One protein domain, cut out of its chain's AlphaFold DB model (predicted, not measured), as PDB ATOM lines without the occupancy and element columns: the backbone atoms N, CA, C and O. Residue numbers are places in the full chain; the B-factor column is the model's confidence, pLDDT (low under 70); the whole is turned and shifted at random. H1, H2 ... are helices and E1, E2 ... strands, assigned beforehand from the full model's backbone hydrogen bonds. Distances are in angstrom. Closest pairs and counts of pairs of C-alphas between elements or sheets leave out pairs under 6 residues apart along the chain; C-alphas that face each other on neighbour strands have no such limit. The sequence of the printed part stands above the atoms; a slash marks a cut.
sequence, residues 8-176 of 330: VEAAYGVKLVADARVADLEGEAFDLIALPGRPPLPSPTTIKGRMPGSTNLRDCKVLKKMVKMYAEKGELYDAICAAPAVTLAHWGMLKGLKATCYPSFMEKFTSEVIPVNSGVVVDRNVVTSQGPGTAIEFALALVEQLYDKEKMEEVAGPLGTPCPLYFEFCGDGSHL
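Overview. This is residues 8 to 176 of the 330 residues of the protein "U-box domain-containing protein" of Hordeum vulgare subsp. vulgare (UniProt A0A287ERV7). A small four-stranded sheet is the middle layer of this domain, with helices H3 and H4 over one face and H6, the longest helix, covering the other. H7 folds back on H6 as a helical hairpin, H2 and H5 pack on H4, E1 lies away from the sheet, and residues 160 to 176 form a tail without a named element. The printed part has 169 residues with seven named helices and five named strands in the order E1 H1 E2 H2 H3 E3 H4 H5 E4 E5 H6 H7. The sheet is mixed, in the order E2 E3 E5 E4; the class is mixed helices and strands, with under half of the residues in named elements. The whole is compact, with a radius of gyration of the C-alphas of 16.4 A and spans of 54 by 39 by 36 A.

Along the chain. The sheet's strands are E2, residues 32 to 35, E3, residues 76 to 80, 14.0 A long, E5, residues 126 to 129, and E4, residues 120 to 123. H3, residues 61 to 73, is 18.4 A long; H6, residues 132 to 146, 21.4 A; H7, residues 149 to 159, 15.4 A. H1 is residues 22 to 25, H2 53 to 59, H4 83 to 88 and H5 103 to 108. E1, residues 15 to 17, begins at C-alpha 15 (-52.522, 30.020, -49.575); H7 ends at C-alpha 159 (-52.387, 32.076, -25.475).

Arrangement. E2 and E3 are parallel, with N 78 and O 33 at 3.0 A; E3 and E5 are parallel, with N 79 and O 127 at 3.0 A. E4 and E5 form an antiparallel hairpin, with N 121 and O 128 at 2.8 A. E2, H2, H3, E3 make a strand-helix-strand unit, two parallel neighbour strands joined through helices, with a right-handed crossover. H3 is over E2 and E3 at a height of 9.9 A; H6, on the opposite face, runs along the strands at 8.1 A. H6 and H7 touch, closest at the C-alphas of Glu 144 and Met 152, 5.2 A. H2 and H4 touch at the C-alphas of Arg 58 and Thr 87, 4.6 A. Every O i to N i+4 pair is within hydrogen-bond range in H2, H3 and H4, against 9 of 11 in H6, 5 of 7 in H7 and 0 of 2 in H5, where 2 of 3 O i to N i+3 pairs are.

Size, cuts and confidence. The two farthest C-alphas, of Lys 48 and Leu 176, are 55.6 A apart. The printed part has no cut. The links E2 to H2, H4 to H5 and H5 to E4 are long. Mean pLDDT of the printed part is 80.6; residues 39 to 51 and 160 to 176 are under 70.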
ATOM      1  N   VAL A   8     -51.642  34.794 -52.426       84.62
ATOM      2  CA  VAL A   8     -50.203  34.593 -52.219       84.62
ATOM      3  C   VAL A   8     -49.955  33.206 -51.636       84.62
ATOM      4  O   VAL A   8     -50.503  32.835 -50.599       84.62
ATOM      5  N   GLU A   9     -49.093  32.418 -52.275       80.94
ATOM      6  CA  GLU A   9     -48.672  31.123 -51.738       80.94
ATOM      7  C   GLU A   9     -47.482  31.291 -50.781       80.94
ATOM      8  O   GLU A   9     -46.388  31.710 -51.167       80.94
ATOM      9  N   ALA A  10     -47.700  30.950 -49.514       80.94
ATOM     10  CA  ALA A  10     -46.699  30.993 -48.464       80.94
ATOM     11  C   ALA A  10     -45.725  29.806 -48.535       80.94
ATOM     12  O   ALA A  10     -45.800  28.896 -49.366       80.94
ATOM     13  N   ALA A  11     -44.784  29.807 -47.593       72.00
ATOM     14  CA  ALA A  11     -43.586  28.989 -47.626       72.00
ATOM     15  C   ALA A  11     -43.790  27.480 -47.842       72.00
ATOM     16  O   ALA A  11     -42.989  26.839 -48.529       72.00
ATOM     17  N   TYR A  12     -44.844  26.945 -47.232       75.19
ATOM     18  CA  TYR A  12     -45.159  25.522 -47.157       75.19
ATOM     19  C   TYR A  12     -46.478  25.185 -47.871       75.19
ATOM     20  O   TYR A  12     -47.106  24.178 -47.569       75.19
ATOM     21  N   GLY A  13     -46.909  26.028 -48.818       74.56
ATOM     22  CA  GLY A  13     -48.093  25.783 -49.657       74.56
ATOM     23  C   GLY A  13     -49.416  26.234 -49.068       74.56
ATOM     24  O   GLY A  13     -50.458  26.039 -49.685       74.56
ATOM     25  N   VAL A  14     -49.372  26.880 -47.905       82.69
ATOM     26  CA  VAL A  14     -50.516  27.618 -47.374       82.69
ATOM     27  C   VAL A  14     -50.812  28.778 -48.317       82.69
ATOM     28  O   VAL A  14     -49.913  29.545 -48.655       82.69
ATOM     29  N   LYS A  15     -52.063  28.903 -48.750       83.69
ATOM     30  CA  LYS A  15     -52.522  30.020 -49.575       83.69
ATOM     31  C   LYS A  15     -53.106  31.098 -48.668       83.69
ATOM     32  O   LYS A  15     -53.976  30.799 -47.857       83.69
ATOM     33  N   LEU A  16     -52.606  32.317 -48.804       85.81
ATOM     34  CA  LEU A  16     -53.081  33.506 -48.107       85.81
ATOM     35  C   LEU A  16     -53.813  34.385 -49.116       85.81
ATOM     36  O   LEU A  16     -53.340  34.538 -50.240       85.81
ATOM     37  N   VAL A  17     -54.950  34.947 -48.728       91.75
ATOM     38  CA  VAL A  17     -55.668  35.942 -49.530       91.75
ATOM     39  C   VAL A  17     -55.447  37.285 -48.852       91.75
ATOM     40  O   VAL A  17     -55.772  37.426 -47.677       91.75
ATOM     41  N   ALA A  18     -54.813  38.220 -49.554       89.94
ATOM     42  CA  ALA A  18     -54.619  39.579 -49.069       89.94
ATOM     43  C   ALA A  18     -55.894  40.408 -49.267       89.94
ATOM     44  O   ALA A  18     -56.599  40.221 -50.257       89.94
ATOM     45  N   ASP A  19     -56.142  41.364 -48.373       92.00
ATOM     46  CA  ASP A  19     -57.273  42.291 -48.508       92.00
ATOM     47  C   ASP A  19     -57.048  43.322 -49.629       92.00
ATOM     48  O   ASP A  19     -57.990  43.749 -50.292       92.00
ATOM     49  N   ALA A  20     -55.791  43.706 -49.869       90.81
ATOM     50  CA  ALA A  20     -55.405  44.682 -50.884       90.81
ATOM     51  C   ALA A  20     -53.997  44.407 -51.431       90.81
ATOM     52  O   ALA A  20     -53.176  43.731 -50.799       90.81
ATOM     53  N   ARG A  21     -53.687  44.955 -52.612       90.88
ATOM     54  CA  ARG A  21     -52.316  44.944 -53.141       90.88
ATOM     55  C   ARG A  21     -51.526  46.075 -52.497       90.88
ATOM     56  O   ARG A  21     -52.026  47.177 -52.346       90.88
ATOM     57  N   VAL A  22     -50.240  45.843 -52.238       91.56
ATOM     58  CA  VAL A  22     -49.342  46.872 -51.675       91.56
ATOM     59  C   VAL A  22     -49.301  48.147 -52.528       91.56
ATOM     60  O   VAL A  22     -49.169  49.235 -51.986       91.56
ATOM     61  N   ALA A  23     -49.431  48.024 -53.854       91.19
ATOM     62  CA  ALA A  23     -49.473  49.172 -54.760       91.19
ATOM     63  C   ALA A  23     -50.698  50.077 -54.534       91.19
ATOM     64  O   ALA A  23     -50.599  51.279 -54.748       91.19
ATOM     65  N   ASP A  24     -51.813  49.506 -54.074       91.69
ATOM     66  CA  ASP A  24     -53.068  50.228 -53.845       91.69
ATOM     67  C   ASP A  24     -53.100  50.892 -52.454       91.69
ATOM     68  O   ASP A  24     -53.979  51.699 -52.180       91.69
ATOM     69  N   LEU A  25     -52.138  50.566 -51.582       90.00
ATOM     70  CA  LEU A  25     -52.006  51.106 -50.223       90.00
ATOM     71  C   LEU A  25     -50.982  52.250 -50.138       90.00
ATOM     72  O   LEU A  25     -50.640  52.711 -49.047       90.00
ATOM     73  N   GLU A  26     -50.435  52.700 -51.271       87.31
ATOM     74  CA  GLU A  26     -49.478  53.803 -51.288       87.31
ATOM     75  C   GLU A  26     -50.166  55.116 -50.882       87.31
ATOM     76  O   GLU A  26     -50.986  55.655 -51.619       87.31
ATOM     77  N   GLY A  27     -49.789  55.659 -49.722       83.88
ATOM     78  CA  GLY A  27     -50.354  56.901 -49.181       83.88
ATOM     79  C   GLY A  27     -51.377  56.688 -48.067       83.88
ATOM     80  O   GLY A  27     -51.723  57.653 -47.390       83.88
ATOM     81  N   GLU A  28     -51.786  55.443 -47.829       88.62
ATOM     82  CA  GLU A  28     -52.581  55.085 -46.658       88.62
ATOM     83  C   GLU A  28     -51.746  55.176 -45.375       88.62
ATOM     84  O   GLU A  28     -50.528  54.949 -45.375       88.62
ATOM     85  N   ALA A  29     -52.418  55.522 -44.278       82.56
ATOM     86  CA  ALA A  29     -51.814  55.626 -42.959       82.56
ATOM     87  C   ALA A  29     -52.100  54.361 -42.142       82.56
ATOM     88  O   ALA A  29     -53.247  53.987 -41.913       82.56
ATOM     89  N   PHE A  30     -51.029  53.736 -41.679       90.44
ATOM     90  CA  PHE A  30     -51.018  52.616 -40.741       90.44
ATOM     91  C   PHE A  30     -50.266  53.007 -39.468       90.44
ATOM     92  O   PHE A  30     -49.338  53.809 -39.525       90.44
ATOM     93  N   ASP A  31     -50.585  52.387 -38.340       85.81
ATOM     94  CA  ASP A  31     -49.820  52.596 -37.103       85.81
ATOM     95  C   ASP A  31     -48.529  51.754 -37.067       85.81
ATOM     96  O   ASP A  31     -47.591  52.065 -36.334       85.81
ATOM     97  N   LEU A  32     -48.469  50.688 -37.875       91.00
ATOM     98  CA  LEU A  32     -47.360  49.735 -37.941       91.00
ATOM     99  C   LEU A  32     -47.277  49.075 -39.322       91.00
ATOM    100  O   LEU A  32     -48.294  48.647 -39.872       91.00
ATOM    101  N   ILE A  33     -46.058  48.904 -39.847       95.56
ATOM    102  CA  ILE A  33     -45.798  48.039 -41.008       95.56
ATOM    103  C   ILE A  33     -44.996  46.811 -40.582       95.56
ATOM    104  O   ILE A  33     -43.822  46.934 -40.220       95.56
ATOM    105  N   ALA A  34     -45.612  45.632 -40.730       96.19
ATOM    106  CA  ALA A  34     -45.026  44.364 -40.318       96.19
ATOM    107  C   ALA A  34     -44.495  43.505 -41.470       96.19
ATOM    108  O   ALA A  34     -45.238  43.158 -42.395       96.19
ATOM    109  N   LEU A  35     -43.212  43.120 -41.426       96.38
ATOM    110  CA  LEU A  35     -42.564  42.377 -42.515       96.38
ATOM    111  C   LEU A  35     -42.320  40.895 -42.171       96.38
ATOM    112  O   LEU A  35     -41.390  40.565 -41.419       96.38
ATOM    113  N   PRO A  36     -43.071  39.953 -42.777       94.44
ATOM    114  CA  PRO A  36     -42.848  38.533 -42.564       94.44
ATOM    115  C   PRO A  36     -41.553  38.058 -43.228       94.44
ATOM    116  O   PRO A  36     -41.132  38.533 -44.287       94.44
ATOM    117  N   GLY A  37     -40.929  37.047 -42.630       86.00
ATOM    118  CA  GLY A  37     -39.707  36.466 -43.166       86.00
ATOM    119  C   GLY A  37     -39.915  35.181 -43.955       86.00
ATOM    120  O   GLY A  37     -40.760  34.347 -43.637       86.00
ATOM    121  N   ARG A  38     -39.055  34.979 -44.952       79.44
ATOM    122  CA  ARG A  38     -38.780  33.679 -45.570       79.44
ATOM    123  C   ARG A  38     -37.400  33.741 -46.220       79.44
ATOM    124  O   ARG A  38     -37.186  34.618 -47.064       79.44
ATOM    125  N   PRO A  39     -36.472  32.838 -45.869       62.97
ATOM    126  CA  PRO A  39     -35.145  32.856 -46.457       62.97
ATOM    127  C   PRO A  39     -35.206  32.548 -47.965       62.97
ATOM    128  O   PRO A  39     -36.036  31.737 -48.387       62.97
ATOM    129  N   PRO A  40     -34.330  33.151 -48.788       60.44
ATOM    130  CA  PRO A  40     -34.091  32.682 -50.148       60.44
ATOM    131  C   PRO A  40     -33.538  31.251 -50.083       60.44
ATOM    132  O   PRO A  40     -32.484  31.020 -49.493       60.44
ATOM    133  N   LEU A  41     -34.270  30.277 -50.630       55.88
ATOM    134  CA  LEU A  41     -33.839  28.877 -50.650       55.88
ATOM    135  C   LEU A  41     -32.959  28.602 -51.883       55.88
ATOM    136  O   LEU A  41     -33.381  28.929 -52.991       55.88
ATOM    137  N   PRO A  42     -31.790  27.950 -51.722       48.19
ATOM    138  CA  PRO A  42     -30.937  27.535 -52.837       48.19
ATOM    139  C   PRO A  42     -31.182  26.090 -53.326       48.19
ATOM    140  O   PRO A  42     -30.430  25.610 -54.169       48.19
ATOM    141  N   SER A  43     -32.177  25.354 -52.807       39.00
ATOM    142  CA  SER A  43     -32.240  23.894 -53.009       39.00
ATOM    143  C   SER A  43     -33.140  23.419 -54.170       39.00
ATOM    144  O   SER A  43     -34.336  23.727 -54.167       39.00
ATOM    145  N   PRO A  44     -32.631  22.551 -55.075       42.03
ATOM    146  CA  PRO A  44     -33.403  21.881 -56.128       42.03
ATOM    147  C   PRO A  44     -34.329  20.756 -55.622       42.03
ATOM    148  O   PRO A  44     -35.096  20.205 -56.407       42.03
ATOM    149  N   THR A  45     -34.306  20.416 -54.325       39.53
ATOM    150  CA  THR A  45     -35.233  19.435 -53.712       39.53
ATOM    151  C   THR A  45     -36.523  20.057 -53.175       39.53
ATOM    152  O   THR A  45     -37.396  19.351 -52.673       39.53
ATOM    153  N   THR A  46     -36.686  21.375 -53.306       46.22
ATOM    154  CA  THR A  46     -37.945  22.056 -52.996       46.22
ATOM    155  C   THR A  46     -38.722  22.209 -54.296       46.22
ATOM    156  O   THR A  46     -38.203  22.759 -55.259       46.22
ATOM    157  N   ILE A  47     -39.948  21.688 -54.323       43.09
ATOM    158  CA  ILE A  47     -40.926  21.774 -55.420       43.09
ATOM    159  C   ILE A  47     -40.739  23.067 -56.242       43.09
ATOM    160  O   ILE A  47     -40.832  24.165 -55.685       43.09
ATOM    161  N   LYS A  48     -40.481  22.926 -57.554       39.62
ATOM    162  CA  LYS A  48     -40.461  24.023 -58.543       39.62
ATOM    163  C   LYS A  48     -41.604  25.011 -58.247       39.62
ATOM    164  O   LYS A  48     -42.763  24.619 -58.326       39.62
ATOM    165  N   GLY A  49     -41.278  26.270 -57.930       47.44
ATOM    166  CA  GLY A  49     -42.249  27.378 -57.912       47.44
ATOM    167  C   GLY A  49     -42.497  28.118 -56.588       47.44
ATOM    168  O   GLY A  49     -43.249  29.085 -56.598       47.44
ATOM    169  N   ARG A  50     -41.885  27.757 -55.447       53.56
ATOM    170  CA  ARG A  50     -42.170  28.463 -54.171       53.56
ATOM    171  C   ARG A  50     -41.294  29.713 -53.952       53.56
ATOM    172  O   ARG A  50     -40.140  29.596 -53.541       53.56
ATOM    173  N   MET A  51     -41.879  30.898 -54.156       53.47
ATOM    174  CA  MET A  51     -41.241  32.229 -54.210       53.47
ATOM    175  C   MET A  51     -40.402  32.661 -52.979       53.47
ATOM    176  O   MET A  51     -40.706  32.266 -51.846       53.47
ATOM    177  N   PRO A  52     -39.361  33.502 -53.162       71.19
ATOM    178  CA  PRO A  52     -38.522  34.014 -52.077       71.19
ATOM    179  C   PRO A  52     -39.189  35.208 -51.370       71.19
ATOM    180  O   PRO A  52     -39.068  36.348 -51.803       71.19
ATOM    181  N   GLY A  53     -39.887  34.955 -50.258       84.50
ATOM    182  CA  GLY A  53     -40.690  35.972 -49.557       84.50
ATOM    183  C   GLY A  53     -39.918  37.253 -49.215       84.50
ATOM    184  O   GLY A  53     -40.255  38.313 -49.729       84.50
ATOM    185  N   SER A  54     -38.838  37.176 -48.427       89.50
ATOM    186  CA  SER A  54     -38.092  38.385 -48.021       89.50
ATOM    187  C   SER A  54     -37.383  39.092 -49.184       89.50
ATOM    188  O   SER A  54     -37.222  40.309 -49.161       89.50
ATOM    189  N   THR A  55     -36.993  38.359 -50.229       89.56
ATOM    190  CA  THR A  55     -36.433  38.944 -51.459       89.56
ATOM    191  C   THR A  55     -37.498  39.713 -52.240       89.56
ATOM    192  O   THR A  55     -37.244  40.837 -52.654       89.56
ATOM    193  N   ASN A  56     -38.712  39.168 -52.352       90.44
ATOM    194  CA  ASN A  56     -39.838  39.871 -52.967       90.44
ATOM    195  C   ASN A  56     -40.186  41.151 -52.197       90.44
ATOM    196  O   ASN A  56     -40.434  42.182 -52.817       90.44
ATOM    197  N   LEU A  57     -40.155  41.106 -50.856       93.62
ATOM    198  CA  LEU A  57     -40.327  42.306 -50.034       93.62
ATOM    199  C   LEU A  57     -39.232  43.334 -50.343       93.62
ATOM    200  O   LEU A  57     -39.558  44.473 -50.650       93.62
ATOM    201  N   ARG A  58     -37.956  42.917 -50.339       93.31
ATOM    202  CA  ARG A  58     -36.782  43.767 -50.635       93.31
ATOM    203  C   ARG A  58     -36.890  44.479 -51.984       93.31
ATOM    204  O   ARG A  58     -36.523  45.653 -52.074       93.31
ATOM    205  N   ASP A  59     -37.376  43.776 -53.002       93.38
ATOM    206  CA  ASP A  59     -37.434  44.265 -54.382       93.38
ATOM    207  C   ASP A  59     -38.714  45.081 -54.673       93.38
ATOM    208  O   ASP A  59     -38.818  45.741 -55.711       93.38
ATOM    209  N   CYS A  60     -39.673  45.114 -53.737       94.62
ATOM    210  CA  CYS A  60     -40.880  45.927 -53.841       94.62
ATOM    211  C   CYS A  60     -40.591  47.409 -53.540       94.62
ATOM    212  O   CYS A  60     -40.435  47.826 -52.390       94.62
ATOM    213  N   LYS A  61     -40.554  48.236 -54.594       95.94
ATOM    214  CA  LYS A  61     -40.254  49.677 -54.494       95.94
ATOM    215  C   LYS A  61     -41.285  50.457 -53.673       95.94
ATOM    216  O   LYS A  61     -40.889  51.340 -52.917       95.94
ATOM    217  N   VAL A  62     -42.571  50.123 -53.813       95.50
ATOM    218  CA  VAL A  62     -43.665  50.777 -53.074       95.50
ATOM    219  C   VAL A  62     -43.519  50.497 -51.580       95.50
ATOM    220  O   VAL A  62     -43.433  51.431 -50.788       95.50
ATOM    221  N   LEU A  63     -43.343  49.224 -51.207       96.31
ATOM    222  CA  LEU A  63     -43.124  48.830 -49.815       96.31
ATOM    223  C   LEU A  63     -41.887  49.507 -49.217       96.31
ATOM    224  O   LEU A  63     -41.955  50.053 -48.121       96.31
ATOM    225  N   LYS A  64     -40.767  49.536 -49.956       97.19
ATOM    226  CA  LYS A  64     -39.554  50.243 -49.523       97.19
ATOM    227  C   LYS A  64     -39.838  51.713 -49.217       97.19
ATOM    228  O   LYS A  64     -39.339  52.226 -48.219       97.19
ATOM    229  N   LYS A  65     -40.598  52.398 -50.079       96.44
ATOM    230  CA  LYS A  65     -40.956  53.811 -49.895       96.44
ATOM    231  C   LYS A  65     -41.817  54.002 -48.645       96.44
ATOM    232  O   LYS A  65     -41.512  54.895 -47.861       96.44
ATOM    233  N   MET A  66     -42.819  53.147 -48.438       95.56
ATOM    234  CA  MET A  66     -43.673  53.180 -47.246       95.56
ATOM    235  C   MET A  66     -42.846  52.987 -45.971       95.56
ATOM    236  O   MET A  66     -42.806  53.881 -45.138       95.56
ATOM    237  N   VAL A  67     -42.086  51.892 -45.851       96.38
ATOM    238  CA  VAL A  67     -41.304  51.617 -44.628       96.38
ATOM    239  C   VAL A  67     -40.233  52.687 -44.390       96.38
ATOM    240  O   VAL A  67     -39.977  53.066 -43.251       96.38
ATOM    241  N   LYS A  68     -39.634  53.243 -45.453       96.06
ATOM    242  CA  LYS A  68     -38.660  54.334 -45.322       96.06
ATOM    243  C   LYS A  68     -39.291  55.582 -44.707       96.06
ATOM    244  O   LYS A  68     -38.686  56.178 -43.825       96.06
ATOM    245  N   MET A  69     -40.493  55.944 -45.148       94.25
ATOM    246  CA  MET A  69     -41.233  57.067 -44.577       94.25
ATOM    247  C   MET A  69     -41.506  56.851 -43.081       94.25
ATOM    248  O   MET A  69     -41.331  57.781 -42.303       94.25
ATOM    249  N   TYR A  70     -41.867  55.631 -42.675       92.69
ATOM    250  CA  TYR A  70     -42.118  55.291 -41.268       92.69
ATOM    251  C   TYR A  70     -40.846  55.408 -40.430       92.69
ATOM    252  O   TYR A  70     -40.832  56.065 -39.389       92.69
ATOM    253  N   ALA A  71     -39.743  54.848 -40.934       91.88
ATOM    254  CA  ALA A  71     -38.442  54.948 -40.287       91.88
ATOM    255  C   ALA A  71     -37.995  56.414 -40.107       91.88
ATOM    256  O   ALA A  71     -37.490  56.763 -39.044       91.88
ATOM    257  N   GLU A  72     -38.208  57.275 -41.112       92.12
ATOM    258  CA  GLU A  72     -37.855  58.706 -41.068       92.12
ATOM    259  C   GLU A  72     -38.765  59.529 -40.141       92.12
ATOM    260  O   GLU A  72     -38.293  60.481 -39.520       92.12
ATOM    261  N   LYS A  73     -40.046  59.164 -40.018       90.12
ATOM    262  CA  LYS A  73     -41.007  59.819 -39.115       90.12
ATOM    263  C   LYS A  73     -40.904  59.362 -37.658       90.12
ATOM    264  O   LYS A  73     -41.500  59.993 -36.790       90.12
ATOM    265  N   GLY A  74     -40.176  58.280 -37.384       87.19
ATOM    266  CA  GLY A  74     -40.169  57.655 -36.060       87.19
ATOM    267  C   GLY A  74     -41.411  56.797 -35.780       87.19
ATOM    268  O   GLY A  74     -41.665  56.474 -34.625       87.19
ATOM    269  N   GLU A  75     -42.172  56.426 -36.812       89.06
ATOM    270  CA  GLU A  75     -43.339  55.537 -36.713       89.06
ATOM    271  C   GLU A  75     -42.898  54.070 -36.667       89.06
ATOM    272  O   GLU A  75     -41.789  53.727 -37.092       89.06
ATOM    273  N   LEU A  76     -43.750  53.191 -36.137       88.06
ATOM    274  CA  LEU A  76     -43.382  51.802 -35.886       88.06
ATOM    275  C   LEU A  76     -43.252  50.993 -37.182       88.06
ATOM    276  O   LEU A  76     -44.111  51.020 -38.065       88.06
ATOM    277  N   TYR A  77     -42.188  50.204 -37.269       96.31
ATOM    278  CA  TYR A  77     -42.016  49.200 -38.314       96.31
ATOM    279  C   TYR A  77     -41.303  47.973 -37.756       96.31
ATOM    280  O   TYR A  77     -40.554  48.054 -36.782       96.31
ATOM    281  N   ASP A  78     -41.519  46.814 -38.367       96.69
ATOM    282  CA  ASP A  78     -40.967  45.572 -37.844       96.69
ATOM    283  C   ASP A  78     -40.557  44.577 -38.928       96.69
ATOM    284  O   ASP A  78     -40.904  44.695 -40.106       96.69
ATOM    285  N   ALA A  79     -39.765  43.586 -38.524       97.62
ATOM    286  CA  ALA A  79     -39.461  42.446 -39.372       97.62
ATOM    287  C   ALA A  79     -39.115  41.185 -38.574       97.62
ATOM    288  O   ALA A  79     -38.436  41.228 -37.548       97.62
ATOM    289  N   ILE A  80     -39.477  40.021 -39.108       96.94
ATOM    290  CA  ILE A  80     -39.162  38.724 -38.493       96.94
ATOM    291  C   ILE A  80     -38.379  37.803 -39.434       96.94
ATOM    292  O   ILE A  80     -38.492  37.855 -40.661       96.94
ATOM    293  N   CYS A  81     -37.592  36.901 -38.852       93.81
ATOM    294  CA  CYS A  81     -36.892  35.828 -39.546       93.81
ATOM    295  C   CYS A  81     -35.859  36.346 -40.552       93.81
ATOM    296  O   CYS A  81     -34.872  36.950 -40.146       93.81
ATOM    297  N   ALA A  82     -36.011  36.086 -41.850       92.00
ATOM    298  CA  ALA A  82     -35.039  36.532 -42.847       92.00
ATOM    299  C   ALA A  82     -35.207  38.014 -43.229       92.00
ATOM    300  O   ALA A  82     -34.265  38.611 -43.747       92.00
ATOM    301  N   ALA A  83     -36.378  38.614 -42.982       95.50
ATOM    302  CA  ALA A  83     -36.687  39.975 -43.418       95.50
ATOM    303  C   ALA A  83     -35.786  41.062 -42.795       95.50
ATOM    304  O   ALA A  83     -35.357  41.937 -43.548       95.50
ATOM    305  N   PRO A  84     -35.391  41.017 -41.505       96.81
ATOM    306  CA  PRO A  84     -34.481  42.023 -40.960       96.81
ATOM    307  C   PRO A  84     -33.164  42.114 -41.744       96.81
ATOM    308  O   PRO A  84     -32.769  43.201 -42.154       96.81
ATOM    309  N   ALA A  85     -32.515  40.981 -42.034       94.12
ATOM    310  CA  ALA A  85     -31.234  40.960 -42.745       94.12
ATOM    311  C   ALA A  85     -31.378  41.134 -44.268       94.12
ATOM    312  O   ALA A  85     -30.582  41.825 -44.898       94.12
ATOM    313  N   VAL A  86     -32.384  40.507 -44.887       93.31
ATOM    314  CA  VAL A  86     -32.553  40.513 -46.354       93.31
ATOM    315  C   VAL A  86     -33.226  41.792 -46.856       93.31
ATOM    316  O   VAL A  86     -32.968  42.208 -47.984       93.31
ATOM    317  N   THR A  87     -34.083  42.405 -46.040       95.00
ATOM    318  CA  THR A  87     -34.967  43.505 -46.436       95.00
ATOM    319  C   THR A  87     -34.587  44.801 -45.719       95.00
ATOM    320  O   THR A  87     -34.045  45.699 -46.359       95.00
ATOM    321  N   LEU A  88     -34.787  44.897 -44.398       96.38
ATOM    322  CA  LEU A  88     -34.587  46.157 -43.660       96.38
ATOM    323  C   LEU A  88     -33.121  46.616 -43.644       96.38
ATOM    324  O   LEU A  88     -32.833  47.778 -43.937       96.38
ATOM    325  N   ALA A  89     -32.182  45.707 -43.360       95.25
ATOM    326  CA  ALA A  89     -30.750  46.007 -43.397       95.25
ATOM    327  C   ALA A  89     -30.303  46.413 -44.809       95.25
ATOM    328  O   ALA A  89     -29.570  47.385 -44.968       95.25
ATOM    329  N   HIS A  90     -30.809  45.732 -45.843       93.62
ATOM    330  CA  HIS A  90     -30.518  46.071 -47.238       93.62
ATOM    331  C   HIS A  90     -31.022  47.471 -47.622       93.62
ATOM    332  O   HIS A  90     -30.392  48.172 -48.412       93.62
ATOM    333  N   TRP A  91     -32.148  47.908 -47.057       96.00
ATOM    334  CA  TRP A  91     -32.655  49.265 -47.249       96.00
ATOM    335  C   TRP A  91     -31.955  50.322 -46.386       96.00
ATOM    336  O   TRP A  91     -32.205  51.509 -46.583       96.00
ATOM    337  N   GLY A  92     -31.070  49.912 -45.474       95.25
ATOM    338  CA  GLY A  92     -30.360  50.803 -44.560       95.25
ATOM    339  C   GLY A  92     -31.196  51.270 -43.368       95.25
ATOM    340  O   GLY A  92     -30.814  52.236 -42.718       95.25
ATOM    341  N   MET A  93     -32.316  50.607 -43.073       95.50
ATOM    342  CA  MET A  93     -33.226  51.008 -41.990       95.50
ATOM    343  C   MET A  93     -32.743  50.551 -40.609       95.50
ATOM    344  O   MET A  93     -33.181  51.078 -39.602       95.50
ATOM    345  N   LEU A  94     -31.791  49.614 -40.553       96.19
ATOM    346  CA  LEU A  94     -31.209  49.112 -39.303       96.19
ATOM    347  C   LEU A  94     -29.841  49.741 -38.970       96.19
ATOM    348  O   LEU A  94     -29.128  49.245 -38.098       96.19
ATOM    349  N   LYS A  95     -29.438  50.808 -39.673       94.94
ATOM    350  CA  LYS A  95     -28.134  51.459 -39.469       94.94
ATOM    351  C   LYS A  95     -28.049  52.093 -38.079       94.94
ATOM    352  O   LYS A  95     -28.839  52.964 -37.737       94.94
ATOM    353  N   GLY A  96     -27.052  51.680 -37.306       92.75
ATOM    354  CA  GLY A  96     -26.805  52.106 -35.933       92.75
ATOM    355  C   GLY A  96     -27.774  51.516 -34.905       92.75
ATOM    356  O   GLY A  96     -27.730  51.942 -33.754       92.75
ATOM    357  N   LEU A  97     -28.638  50.575 -35.302       91.50
ATOM    358  CA  LEU A  97     -29.666  49.991 -34.440       91.50
ATOM    359  C   LEU A  97     -29.312  48.559 -34.045       91.50
ATOM    360  O   LEU A  97     -28.674  47.814 -34.797       91.50
ATOM    361  N   LYS A  98     -29.770  48.164 -32.861       92.25
ATOM    362  CA  LYS A  98     -29.788  46.783 -32.402       92.25
ATOM    363  C   LYS A  98     -30.879  46.021 -33.136       92.25
ATOM    364  O   LYS A  98     -32.031  46.441 -33.170       92.25
ATOM    365  N   ALA A  99     -30.522  44.872 -33.693       92.81
ATOM    366  CA  ALA A  99     -31.477  44.022 -34.384       92.81
ATOM    367  C   ALA A  99     -31.134  42.541 -34.240       92.81
ATOM    368  O   ALA A  99     -29.976  42.153 -34.071       92.81
ATOM    369  N   THR A 100     -32.154  41.701 -34.363       92.81
ATOM    370  CA  THR A 100     -32.004  40.256 -34.527       92.81
ATOM    371  C   THR A 100     -32.610  39.799 -35.849       92.81
ATOM    372  O   THR A 100     -33.352  40.526 -36.507       92.81
ATOM    373  N   CYS A 101     -32.277  38.587 -36.272       93.19
ATOM    374  CA  CYS A 101     -32.887  37.937 -37.423       93.19
ATOM    375  C   CYS A 101     -32.770  36.420 -37.275       93.19
ATOM    376  O   CYS A 101     -32.316  35.912 -36.249       93.19
ATOM    377  N   TYR A 102     -33.190  35.674 -38.294       90.50
ATOM    378  CA  TYR A 102     -33.013  34.227 -38.303       90.50
ATOM    379  C   TYR A 102     -31.535  33.868 -38.095       90.50
ATOM    380  O   TYR A 102     -30.699  34.434 -38.798       90.50
ATOM    381  N   PRO A 103     -31.182  32.927 -37.194       88.44
ATOM    382  CA  PRO A 103     -29.792  32.728 -36.775       88.44
ATOM    383  C   PRO A 103     -28.785  32.556 -37.921       88.44
ATOM    384  O   PRO A 103     -27.723  33.168 -37.900       88.44
ATOM    385  N   SER A 104     -29.140  31.816 -38.979       86.38
ATOM    386  CA  SER A 104     -28.267  31.621 -40.158       86.38
ATOM    387  C   SER A 104     -28.124  32.847 -41.077       86.38
ATOM    388  O   SER A 104     -27.393  32.805 -42.062       86.38
ATOM    389  N   PHE A 105     -28.835  33.937 -40.790       86.44
ATOM    390  CA  PHE A 105     -28.771  35.210 -41.508       86.44
ATOM    391  C   PHE A 105     -28.108  36.310 -40.675       86.44
ATOM    392  O   PHE A 105     -27.877  37.387 -41.217       86.44
ATOM    393  N   MET A 106     -27.755  36.049 -39.411       86.81
ATOM    394  CA  MET A 106     -27.118  37.043 -38.535       86.81
ATOM    395  C   MET A 106     -25.795  37.546 -39.120       86.81
ATOM    396  O   MET A 106     -25.525  38.741 -39.083       86.81
ATOM    397  N   GLU A 107     -25.022  36.663 -39.757       87.44
ATOM    398  CA  GLU A 107     -23.774  37.010 -40.454       87.44
ATOM    399  C   GLU A 107     -23.986  37.883 -41.703       87.44
ATOM    400  O   GLU A 107     -23.033  38.442 -42.236       87.44
ATOM    401  N   LYS A 108     -25.227  38.009 -42.193       87.25
ATOM    402  CA  LYS A 108     -25.561  38.871 -43.336       87.25
ATOM    403  C   LYS A 108     -25.865  40.306 -42.935       87.25
ATOM    404  O   LYS A 108     -26.053  41.142 -43.820       87.25
ATOM    405  N   PHE A 109     -25.948  40.603 -41.639       89.94
ATOM    406  CA  PHE A 109     -25.983  41.985 -41.199       89.94
ATOM    407  C   PHE A 109     -24.676  42.685 -41.575       89.94
ATOM    408  O   PHE A 109     -23.587  42.132 -41.441       89.94
ATOM    409  N   THR A 110     -24.793  43.909 -42.085       84.25
ATOM    410  CA  THR A 110     -23.626  44.755 -42.332       84.25
ATOM    411  C   THR A 110     -23.042  45.226 -41.000       84.25
ATOM    412  O   THR A 110     -23.721  45.210 -39.974       84.25
ATOM    413  N   SER A 111     -21.804  45.723 -41.015       85.62
ATOM    414  CA  SER A 111     -21.158  46.325 -39.836       85.62
ATOM    415  C   SER A 111     -21.892  47.553 -39.281       85.62
ATOM    416  O   SER A 111     -21.531  48.058 -38.225       85.62
ATOM    417  N   GLU A 112     -22.885  48.066 -40.008       90.38
ATOM    418  CA  GLU A 112     -23.721  49.183 -39.578       90.38
ATOM    419  C   GLU A 112     -24.858  48.738 -38.647       90.38
ATOM    420  O   GLU A 112     -25.460  49.594 -38.014       90.38
ATOM    421  N   VAL A 113     -25.175  47.444 -38.552       95.12
ATOM    422  CA  VAL A 113     -26.213  46.912 -37.652       95.12
ATOM    423  C   VAL A 113     -25.540  46.329 -36.412       95.12
ATOM    424  O   VAL A 113     -24.492  45.698 -36.522       95.12
ATOM    425  N   ILE A 114     -26.141  46.498 -35.232       91.81
ATOM    426  CA  ILE A 114     -25.657  45.896 -33.985       91.81
ATOM    427  C   ILE A 114     -26.403  44.563 -33.781       91.81
ATOM    428  O   ILE A 114     -27.546  44.566 -33.315       91.81
ATOM    429  N   PRO A 115     -25.822  43.405 -34.146       87.19
ATOM    430  CA  PRO A 115     -26.510  42.127 -34.021       87.19
ATOM    431  C   PRO A 115     -26.724  41.756 -32.551       87.19
ATOM    432  O   PRO A 115     -25.787  41.740 -31.754       87.19
ATOM    433  N   VAL A 116     -27.952  41.381 -32.203       87.38
ATOM    434  CA  VAL A 116     -28.315  40.888 -30.871       87.38
ATOM    435  C   VAL A 116     -28.936  39.499 -31.000       87.38
ATOM    436  O   VAL A 116     -29.902  39.288 -31.736       87.38
ATOM    437  N   ASN A 117     -28.379  38.522 -30.284       84.19
ATOM    438  CA  ASN A 117     -28.901  37.156 -30.255       84.19
ATOM    439  C   ASN A 117     -29.983  37.011 -29.170       84.19
ATOM    440  O   ASN A 117     -29.729  36.484 -28.089       84.19
ATOM    441  N   SER A 118     -31.173  37.536 -29.456       81.38
ATOM    442  CA  SER A 118     -32.371  37.467 -28.611       81.38
ATOM    443  C   SER A 118     -33.580  37.125 -29.479       81.38
ATOM    444  O   SER A 118     -33.580  37.451 -30.662       81.38
ATOM    445  N   GLY A 119     -34.611  36.492 -28.911       81.31
ATOM    446  CA  GLY A 119     -35.813  36.097 -29.654       81.31
ATOM    447  C   GLY A 119     -36.576  37.282 -30.256       81.31
ATOM    448  O   GLY A 119     -37.054  37.201 -31.390       81.31
ATOM    449  N   VAL A 120     -36.616  38.399 -29.528       85.44
ATOM    450  CA  VAL A 120     -37.141  39.698 -29.963       85.44
ATOM    451  C   VAL A 120     -36.151  40.784 -29.542       85.44
ATOM    452  O   VAL A 120     -35.539  40.698 -28.472       85.44
ATOM    453  N   VAL A 121     -35.961  41.784 -30.399       84.44
ATOM    454  CA  VAL A 121     -35.103  42.950 -30.162       84.44
ATOM    455  C   VAL A 121     -35.843  44.192 -30.598       84.44
ATOM    456  O   VAL A 121     -36.368  44.242 -31.709       84.44
ATOM    457  N   VAL A 122     -35.868  45.183 -29.716       86.62
ATOM    458  CA  VAL A 122     -36.578  46.439 -29.925       86.62
ATOM    459  C   VAL A 122     -35.585  47.555 -29.709       86.62
ATOM    460  O   VAL A 122     -34.923  47.607 -28.673       86.62
ATOM    461  N   ASP A 123     -35.466  48.416 -30.704       84.81
ATOM    462  CA  ASP A 123     -34.596  49.578 -30.653       84.81
ATOM    463  C   ASP A 123     -35.350  50.757 -31.261       84.81
ATOM    464  O   ASP A 123     -35.645  50.773 -32.456       84.81
ATOM    465  N   ARG A 124     -35.710  51.735 -30.426       87.19
ATOM    466  CA  ARG A 124     -36.538  52.888 -30.818       87.19
ATOM    467  C   ARG A 124     -37.871  52.423 -31.420       87.19
ATOM    468  O   ARG A 124     -38.651  51.780 -30.733       87.19
ATOM    469  N   ASN A 125     -38.122  52.755 -32.684       85.88
ATOM    470  CA  ASN A 125     -39.344  52.461 -33.419       85.88
ATOM    471  C   ASN A 125     -39.255  51.193 -34.289       85.88
ATOM    472  O   ASN A 125     -40.148  50.969 -35.104       85.88
ATOM    473  N   VAL A 126     -38.197  50.377 -34.148       93.06
ATOM    474  CA  VAL A 126     -38.079  49.099 -34.865       93.06
ATOM    475  C   VAL A 126     -38.137  47.893 -33.940       93.06
ATOM    476  O   VAL A 126     -37.423  47.818 -32.939       93.06
ATOM    477  N   VAL A 127     -38.949  46.906 -34.323       93.75
ATOM    478  CA  VAL A 127     -39.023  45.596 -33.661       93.75
ATOM    479  C   VAL A 127     -38.515  44.517 -34.615       93.75
ATOM    480  O   VAL A 127     -38.960  44.402 -35.754       93.75
ATOM    481  N   THR A 128     -37.576  43.689 -34.166       95.94
ATOM    482  CA  THR A 128     -37.056  42.562 -34.951       95.94
ATOM    483  C   THR A 128     -37.131  41.247 -34.189       95.94
ATOM    484  O   THR A 128     -37.031  41.224 -32.964       95.94
ATOM    485  N   SER A 129     -37.309  40.129 -34.898       95.31
ATOM    486  CA  SER A 129     -37.413  38.801 -34.276       95.31
ATOM    487  C   SER A 129     -36.802  37.673 -35.119       95.31
ATOM    488  O   SER A 129     -36.608  37.804 -36.330       95.31
ATOM    489  N   GLN A 130     -36.470  36.544 -34.480       88.00
ATOM    490  CA  GLN A 130     -35.654  35.485 -35.082       88.00
ATOM    491  C   GLN A 130     -36.398  34.523 -36.004       88.00
ATOM    492  O   GLN A 130     -35.833  34.090 -37.003       88.00
ATOM    493  N   GLY A 131     -37.631  34.110 -35.718       87.38
ATOM    494  CA  GLY A 131     -38.218  33.030 -36.506       87.38
ATOM    495  C   GLY A 131     -39.601  32.566 -36.079       87.38
ATOM    496  O   GLY A 131     -40.227  33.166 -35.217       87.38
ATOM    497  N   PRO A 132     -40.081  31.452 -36.657       84.38
ATOM    498  CA  PRO A 132     -41.399  30.908 -36.336       84.38
ATOM    499  C   PRO A 132     -41.591  30.626 -34.839       84.38
ATOM    500  O   PRO A 132     -42.671  30.855 -34.309       84.38
ATOM    501  N   GLY A 133     -40.535  30.174 -34.148       84.25
ATOM    502  CA  GLY A 133     -40.571  29.901 -32.706       84.25
ATOM    503  C   GLY A 133     -40.728  31.146 -31.828       84.25
ATOM    504  O   GLY A 133     -41.144  31.015 -30.686       84.25
ATOM    505  N   THR A 134     -40.441  32.335 -32.360       84.38
ATOM    506  CA  THR A 134     -40.523  33.620 -31.647       84.38
ATOM    507  C   THR A 134     -41.671  34.491 -32.162       84.38
ATOM    508  O   THR A 134     -41.827  35.623 -31.721       84.38
ATOM    509  N   ALA A 135     -42.505  33.982 -33.079       87.38
ATOM    510  CA  ALA A 135     -43.564  34.760 -33.722       87.38
ATOM    511  C   ALA A 135     -44.635  35.256 -32.737       87.38
ATOM    512  O   ALA A 135     -45.159  36.352 -32.908       87.38
ATOM    513  N   ILE A 136     -44.942  34.476 -31.694       87.62
ATOM    514  CA  ILE A 136     -45.904  34.893 -30.663       87.62
ATOM    515  C   ILE A 136     -45.305  35.997 -29.785       87.62
ATOM    516  O   ILE A 136     -45.959  37.004 -29.549       87.62
ATOM    517  N   GLU A 137     -44.060  35.836 -29.333       85.88
ATOM    518  CA  GLU A 137     -43.357  36.859 -28.542       85.88
ATOM    519  C   GLU A 137     -43.215  38.166 -29.326       85.88
ATOM    520  O   GLU A 137     -43.409  39.248 -28.785       85.88
ATOM    521  N   PHE A 138     -42.938  38.051 -30.623       90.38
ATOM    522  CA  PHE A 138     -42.891  39.166 -31.552       90.38
ATOM    523  C   PHE A 138     -44.238  39.875 -31.684       90.38
ATOM    524  O   PHE A 138     -44.299  41.085 -31.524       90.38
ATOM    525  N   ALA A 139     -45.328  39.140 -31.915       90.94
ATOM    526  CA  ALA A 139     -46.655  39.744 -32.002       90.94
ATOM    527  C   ALA A 139     -47.046  40.458 -30.696       90.94
ATOM    528  O   ALA A 139     -47.596  41.553 -30.739       90.94
ATOM    529  N   LEU A 140     -46.717  39.876 -29.539       86.81
ATOM    530  CA  LEU A 140     -46.964  40.502 -28.237       86.81
ATOM    531  C   LEU A 140     -46.138  41.781 -28.035       86.81
ATOM    532  O   LEU A 140     -46.673  42.759 -27.524       86.81
ATOM    533  N   ALA A 141     -44.884  41.806 -28.494       85.06
ATOM    534  CA  ALA A 141     -44.068  43.020 -28.507       85.06
ATOM    535  C   ALA A 141     -44.726  44.144 -29.321       85.06
ATOM    536  O   ALA A 141     -44.767  45.286 -28.877       85.06
ATOM    537  N   LEU A 142     -45.294  43.819 -30.486       86.75
ATOM    538  CA  LEU A 142     -45.999  44.794 -31.322       86.75
ATOM    539  C   LEU A 142     -47.277  45.309 -30.649       86.75
ATOM    540  O   LEU A 142     -47.548  46.504 -30.702       86.75
ATOM    541  N   VAL A 143     -48.034  44.436 -29.972       86.62
ATOM    542  CA  VAL A 143     -49.215  44.841 -29.185       86.62
ATOM    543  C   VAL A 143     -48.824  45.816 -28.074       86.62
ATOM    544  O   VAL A 143     -49.503  46.822 -27.896       86.62
ATOM    545  N   GLU A 144     -47.727  45.556 -27.358       82.88
ATOM    546  CA  GLU A 144     -47.238  46.456 -26.305       82.88
ATOM    547  C   GLU A 144     -46.783  47.815 -26.861       82.88
ATOM    548  O   GLU A 144     -46.996  48.831 -26.207       82.88
ATOM    549  N   GLN A 145     -46.187  47.852 -28.060       81.38
ATOM    550  CA  GLN A 145     -45.785  49.106 -28.716       81.38
ATOM    551  C   GLN A 145     -46.970  49.921 -29.249       81.38
ATOM    552  O   GLN A 145     -46.922  51.147 -29.221       81.38
ATOM    553  N   LEU A 146     -48.005  49.253 -29.764       82.19
ATOM    554  CA  LEU A 146     -49.183  49.903 -30.351       82.19
ATOM    555  C   LEU A 146     -50.194  50.373 -29.308       82.19
ATOM    556  O   LEU A 146     -50.881  51.371 -29.516       82.19
ATOM    557  N   TYR A 147     -50.313  49.627 -28.216       81.81
ATOM    558  CA  TYR A 147     -51.258  49.899 -27.146       81.81
ATOM    559  C   TYR A 147     -50.480  50.148 -25.858       81.81
ATOM    560  O   TYR A 147     -49.914  51.218 -25.653       81.81
ATOM    561  N   ASP A 148     -50.446  49.145 -24.989       74.19
ATOM    562  CA  ASP A 148     -49.747  49.177 -23.726       74.19
ATOM    563  C   ASP A 148     -49.507  47.746 -23.230       74.19
ATOM    564  O   ASP A 148     -49.913  46.734 -23.822       74.19
ATOM    565  N   LYS A 149     -48.825  47.670 -22.094       78.25
ATOM    566  CA  LYS A 149     -48.508  46.417 -21.430       78.25
ATOM    567  C   LYS A 149     -49.752  45.672 -20.935       78.25
ATOM    568  O   LYS A 149     -49.757  44.445 -20.964       78.25
ATOM    569  N   GLU A 150     -50.788  46.379 -20.489       77.75
ATOM    570  CA  GLU A 150     -52.019  45.757 -19.984       77.75
ATOM    571  C   GLU A 150     -52.737  45.009 -21.112       77.75
ATOM    572  O   GLU A 150     -53.092  43.839 -20.959       77.75
ATOM    573  N   LYS A 151     -52.846  45.632 -22.288       74.94
ATOM    574  CA  LYS A 151     -53.401  45.018 -23.494       74.94
ATOM    575  C   LYS A 151     -52.571  43.826 -23.957       74.94
ATOM    576  O   LYS A 151     -53.129  42.800 -24.344       74.94
ATOM    577  N   MET A 152     -51.243  43.928 -23.901       82.94
ATOM    578  CA  MET A 152     -50.364  42.799 -24.211       82.94
ATOM    579  C   MET A 152     -50.599  41.626 -23.251       82.94
ATOM    580  O   MET A 152     -50.745  40.493 -23.709       82.94
ATOM    581  N   GLU A 153     -50.693  41.877 -21.942       78.88
ATOM    582  CA  GLU A 153     -50.960  40.851 -20.922       78.88
ATOM    583  C   GLU A 153     -52.348  40.208 -21.097       78.88
ATOM    584  O   GLU A 153     -52.476  38.981 -21.000       78.88
ATOM    585  N   GLU A 154     -53.366  41.009 -21.425       81.31
ATOM    586  CA  GLU A 154     -54.718  40.549 -21.762       81.31
ATOM    587  C   GLU A 154     -54.693  39.563 -22.940       81.31
ATOM    588  O   GLU A 154     -55.275  38.479 -22.856       81.31
ATOM    589  N   VAL A 155     -53.970  39.897 -24.016       78.38
ATOM    590  CA  VAL A 155     -53.829  39.039 -25.205       78.38
ATOM    591  C   VAL A 155     -52.953  37.811 -24.916       78.38
ATOM    592  O   VAL A 155     -53.243  36.712 -25.392       78.38
ATOM    593  N   ALA A 156     -51.896  37.955 -24.113       78.38
ATOM    594  CA  ALA A 156     -50.969  36.874 -23.779       78.38
ATOM    595  C   ALA A 156     -51.594  35.796 -22.875       78.38
ATOM    596  O   ALA A 156     -51.239  34.615 -22.984       78.38
ATOM    597  N   GLY A 157     -52.519  36.185 -21.991       78.50
ATOM    598  CA  GLY A 157     -53.153  35.305 -21.007       78.50
ATOM    599  C   GLY A 157     -53.775  34.041 -21.625       78.50
ATOM    600  O   GLY A 157     -53.346  32.932 -21.283       78.50
ATOM    601  N   PRO A 158     -54.733  34.168 -22.564       79.75
ATOM    602  CA  PRO A 158     -55.373  33.032 -23.231       79.75
ATOM    603  C   PRO A 158     -54.422  32.178 -24.075       79.75
ATOM    604  O   PRO A 158     -54.622  30.969 -24.188       79.75
ATOM    605  N   LEU A 159     -53.372  32.782 -24.647       73.06
ATOM    606  CA  LEU A 159     -52.387  32.076 -25.475       73.06
ATOM    607  C   LEU A 159     -51.517  31.124 -24.660       73.06
ATOM    608  O   LEU A 159     -50.859  30.243 -25.216       73.06
ATOM    609  N   GLY A 160     -51.486  31.296 -23.337       66.44
ATOM    610  CA  GLY A 160     -50.592  30.521 -22.514       66.44
ATOM    611  C   GLY A 160     -49.143  30.750 -22.941       66.44
ATOM    612  O   GLY A 160     -48.358  29.813 -22.833       66.44
ATOM    613  N   THR A 161     -48.750  31.998 -23.238       54.84
ATOM    614  CA  THR A 161     -47.350  32.429 -23.479       54.84
ATOM    615  C   THR A 161     -46.762  33.211 -22.287       54.84
ATOM    616  O   THR A 161     -47.493  33.970 -21.648       54.84
ATOM    617  N   PRO A 162     -45.506  32.972 -21.853       50.72
ATOM    618  CA  PRO A 162     -44.898  33.775 -20.790       50.72
ATOM    619  C   PRO A 162     -44.702  35.194 -21.319       50.72
ATOM    620  O   PRO A 162     -44.121  35.341 -22.388       50.72
ATOM    621  N   CYS A 163     -45.200  36.217 -20.617       44.19
ATOM    622  CA  CYS A 163     -44.974  37.610 -21.011       44.19
ATOM    623  C   CYS A 163     -43.467  37.885 -21.113       44.19
ATOM    624  O   CYS A 163     -42.750  37.629 -20.137       44.19
ATOM    625  N   PRO A 164     -42.968  38.396 -22.251       46.28
ATOM    626  CA  PRO A 164     -41.587  38.815 -22.346       46.28
ATOM    627  C   PRO A 164     -41.413  40.129 -21.584       46.28
ATOM    628  O   PRO A 164     -42.213  41.055 -21.656       46.28
ATOM    629  N   LEU A 165     -40.361  40.170 -20.784       42.28
ATOM    630  CA  LEU A 165     -40.043  41.260 -19.880       42.28
ATOM    631  C   LEU A 165     -39.212  42.270 -20.648       42.28
ATOM    632  O   LEU A 165     -37.990  42.176 -20.720       42.28
ATOM    633  N   TYR A 166     -39.920  43.203 -21.264       36.66
ATOM    634  CA  TYR A 166     -39.411  44.139 -22.256       36.66
ATOM    635  C   TYR A 166     -38.339  45.121 -21.743       36.66
ATOM    636  O   TYR A 166     -37.572  45.672 -22.525       36.66
ATOM    637  N   PHE A 167     -38.231  45.324 -20.427       31.64
ATOM    638  CA  PHE A 167     -37.437  46.421 -19.857       31.64
ATOM    639  C   PHE A 167     -35.959  46.109 -19.547       31.64
ATOM    640  O   PHE A 167     -35.212  47.019 -19.205       31.64
ATOM    641  N   GLU A 168     -35.496  44.861 -19.662       40.09
ATOM    642  CA  GLU A 168     -34.143  44.481 -19.195       40.09
ATOM    643  C   GLU A 168     -33.059  44.419 -20.292       40.09
ATOM    644  O   GLU A 168     -31.898  44.156 -19.976       40.09
ATOM    645  N   PHE A 169     -33.380  44.657 -21.573       38.06
ATOM    646  CA  PHE A 169     -32.455  44.320 -22.671       38.06
ATOM    647  C   PHE A 169     -31.938  45.460 -23.564       38.06
ATOM    648  O   PHE A 169     -30.995  45.213 -24.317       38.06
ATOM    649  N   CYS A 170     -32.421  46.705 -23.473       31.22
ATOM    650  CA  CYS A 170     -31.853  47.834 -24.235       31.22
ATOM    651  C   CYS A 170     -31.964  49.161 -23.459       31.22
ATOM    652  O   CYS A 170     -33.004  49.799 -23.508       31.22
ATOM    653  N   GLY A 171     -30.907  49.559 -22.737       33.53
ATOM    654  CA  GLY A 171     -30.928  50.725 -21.837       33.53
ATOM    655  C   GLY A 171     -30.067  51.919 -22.245       33.53
ATOM    656  O   GLY A 171     -29.606  51.994 -23.379       33.53
ATOM    657  N   ASP A 172     -29.788  52.779 -21.266       35.56
ATOM    658  CA  ASP A 172     -28.582  53.600 -21.147       35.56
ATOM    659  C   ASP A 172     -28.153  53.675 -19.663       35.56
ATOM    660  O   ASP A 172     -28.898  53.274 -18.772       35.56
ATOM    661  N   GLY A 173     -26.914  54.103 -19.399       29.66
ATOM    662  CA  GLY A 173     -26.413  54.319 -18.034       29.66
ATOM    663  C   GLY A 173     -25.162  53.522 -17.679       29.66
ATOM    664  O   GLY A 173     -25.186  52.569 -16.912       29.66
ATOM    665  N   SER A 174     -24.055  53.951 -18.269       35.34
ATOM    666  CA  SER A 174     -22.663  53.707 -17.883       35.34
ATOM    667  C   SER A 174     -22.389  53.477 -16.386       35.34
ATOM    668  O   SER A 174     -22.880  54.214 -15.537       35.34
ATOM    669  N   HIS A 175     -21.433  52.575 -16.134       33.00
ATOM    670  CA  HIS A 175     -20.853  52.185 -14.844       33.00
ATOM    671  C   HIS A 175     -21.771  51.362 -13.947       33.00
ATOM    672  O   HIS A 175     -22.708  51.880 -13.364       33.00
ATOM    673  N   LEU A 176     -21.406  50.083 -13.823       30.80
ATOM    674  CA  LEU A 176     -21.588  49.146 -12.708       30.80
ATOM    675  C   LEU A 176     -21.755  47.763 -13.338       30.80
ATOM    676  O   LEU A 176     -22.721  47.485 -14.039       30.80
TER     677      LEU A 176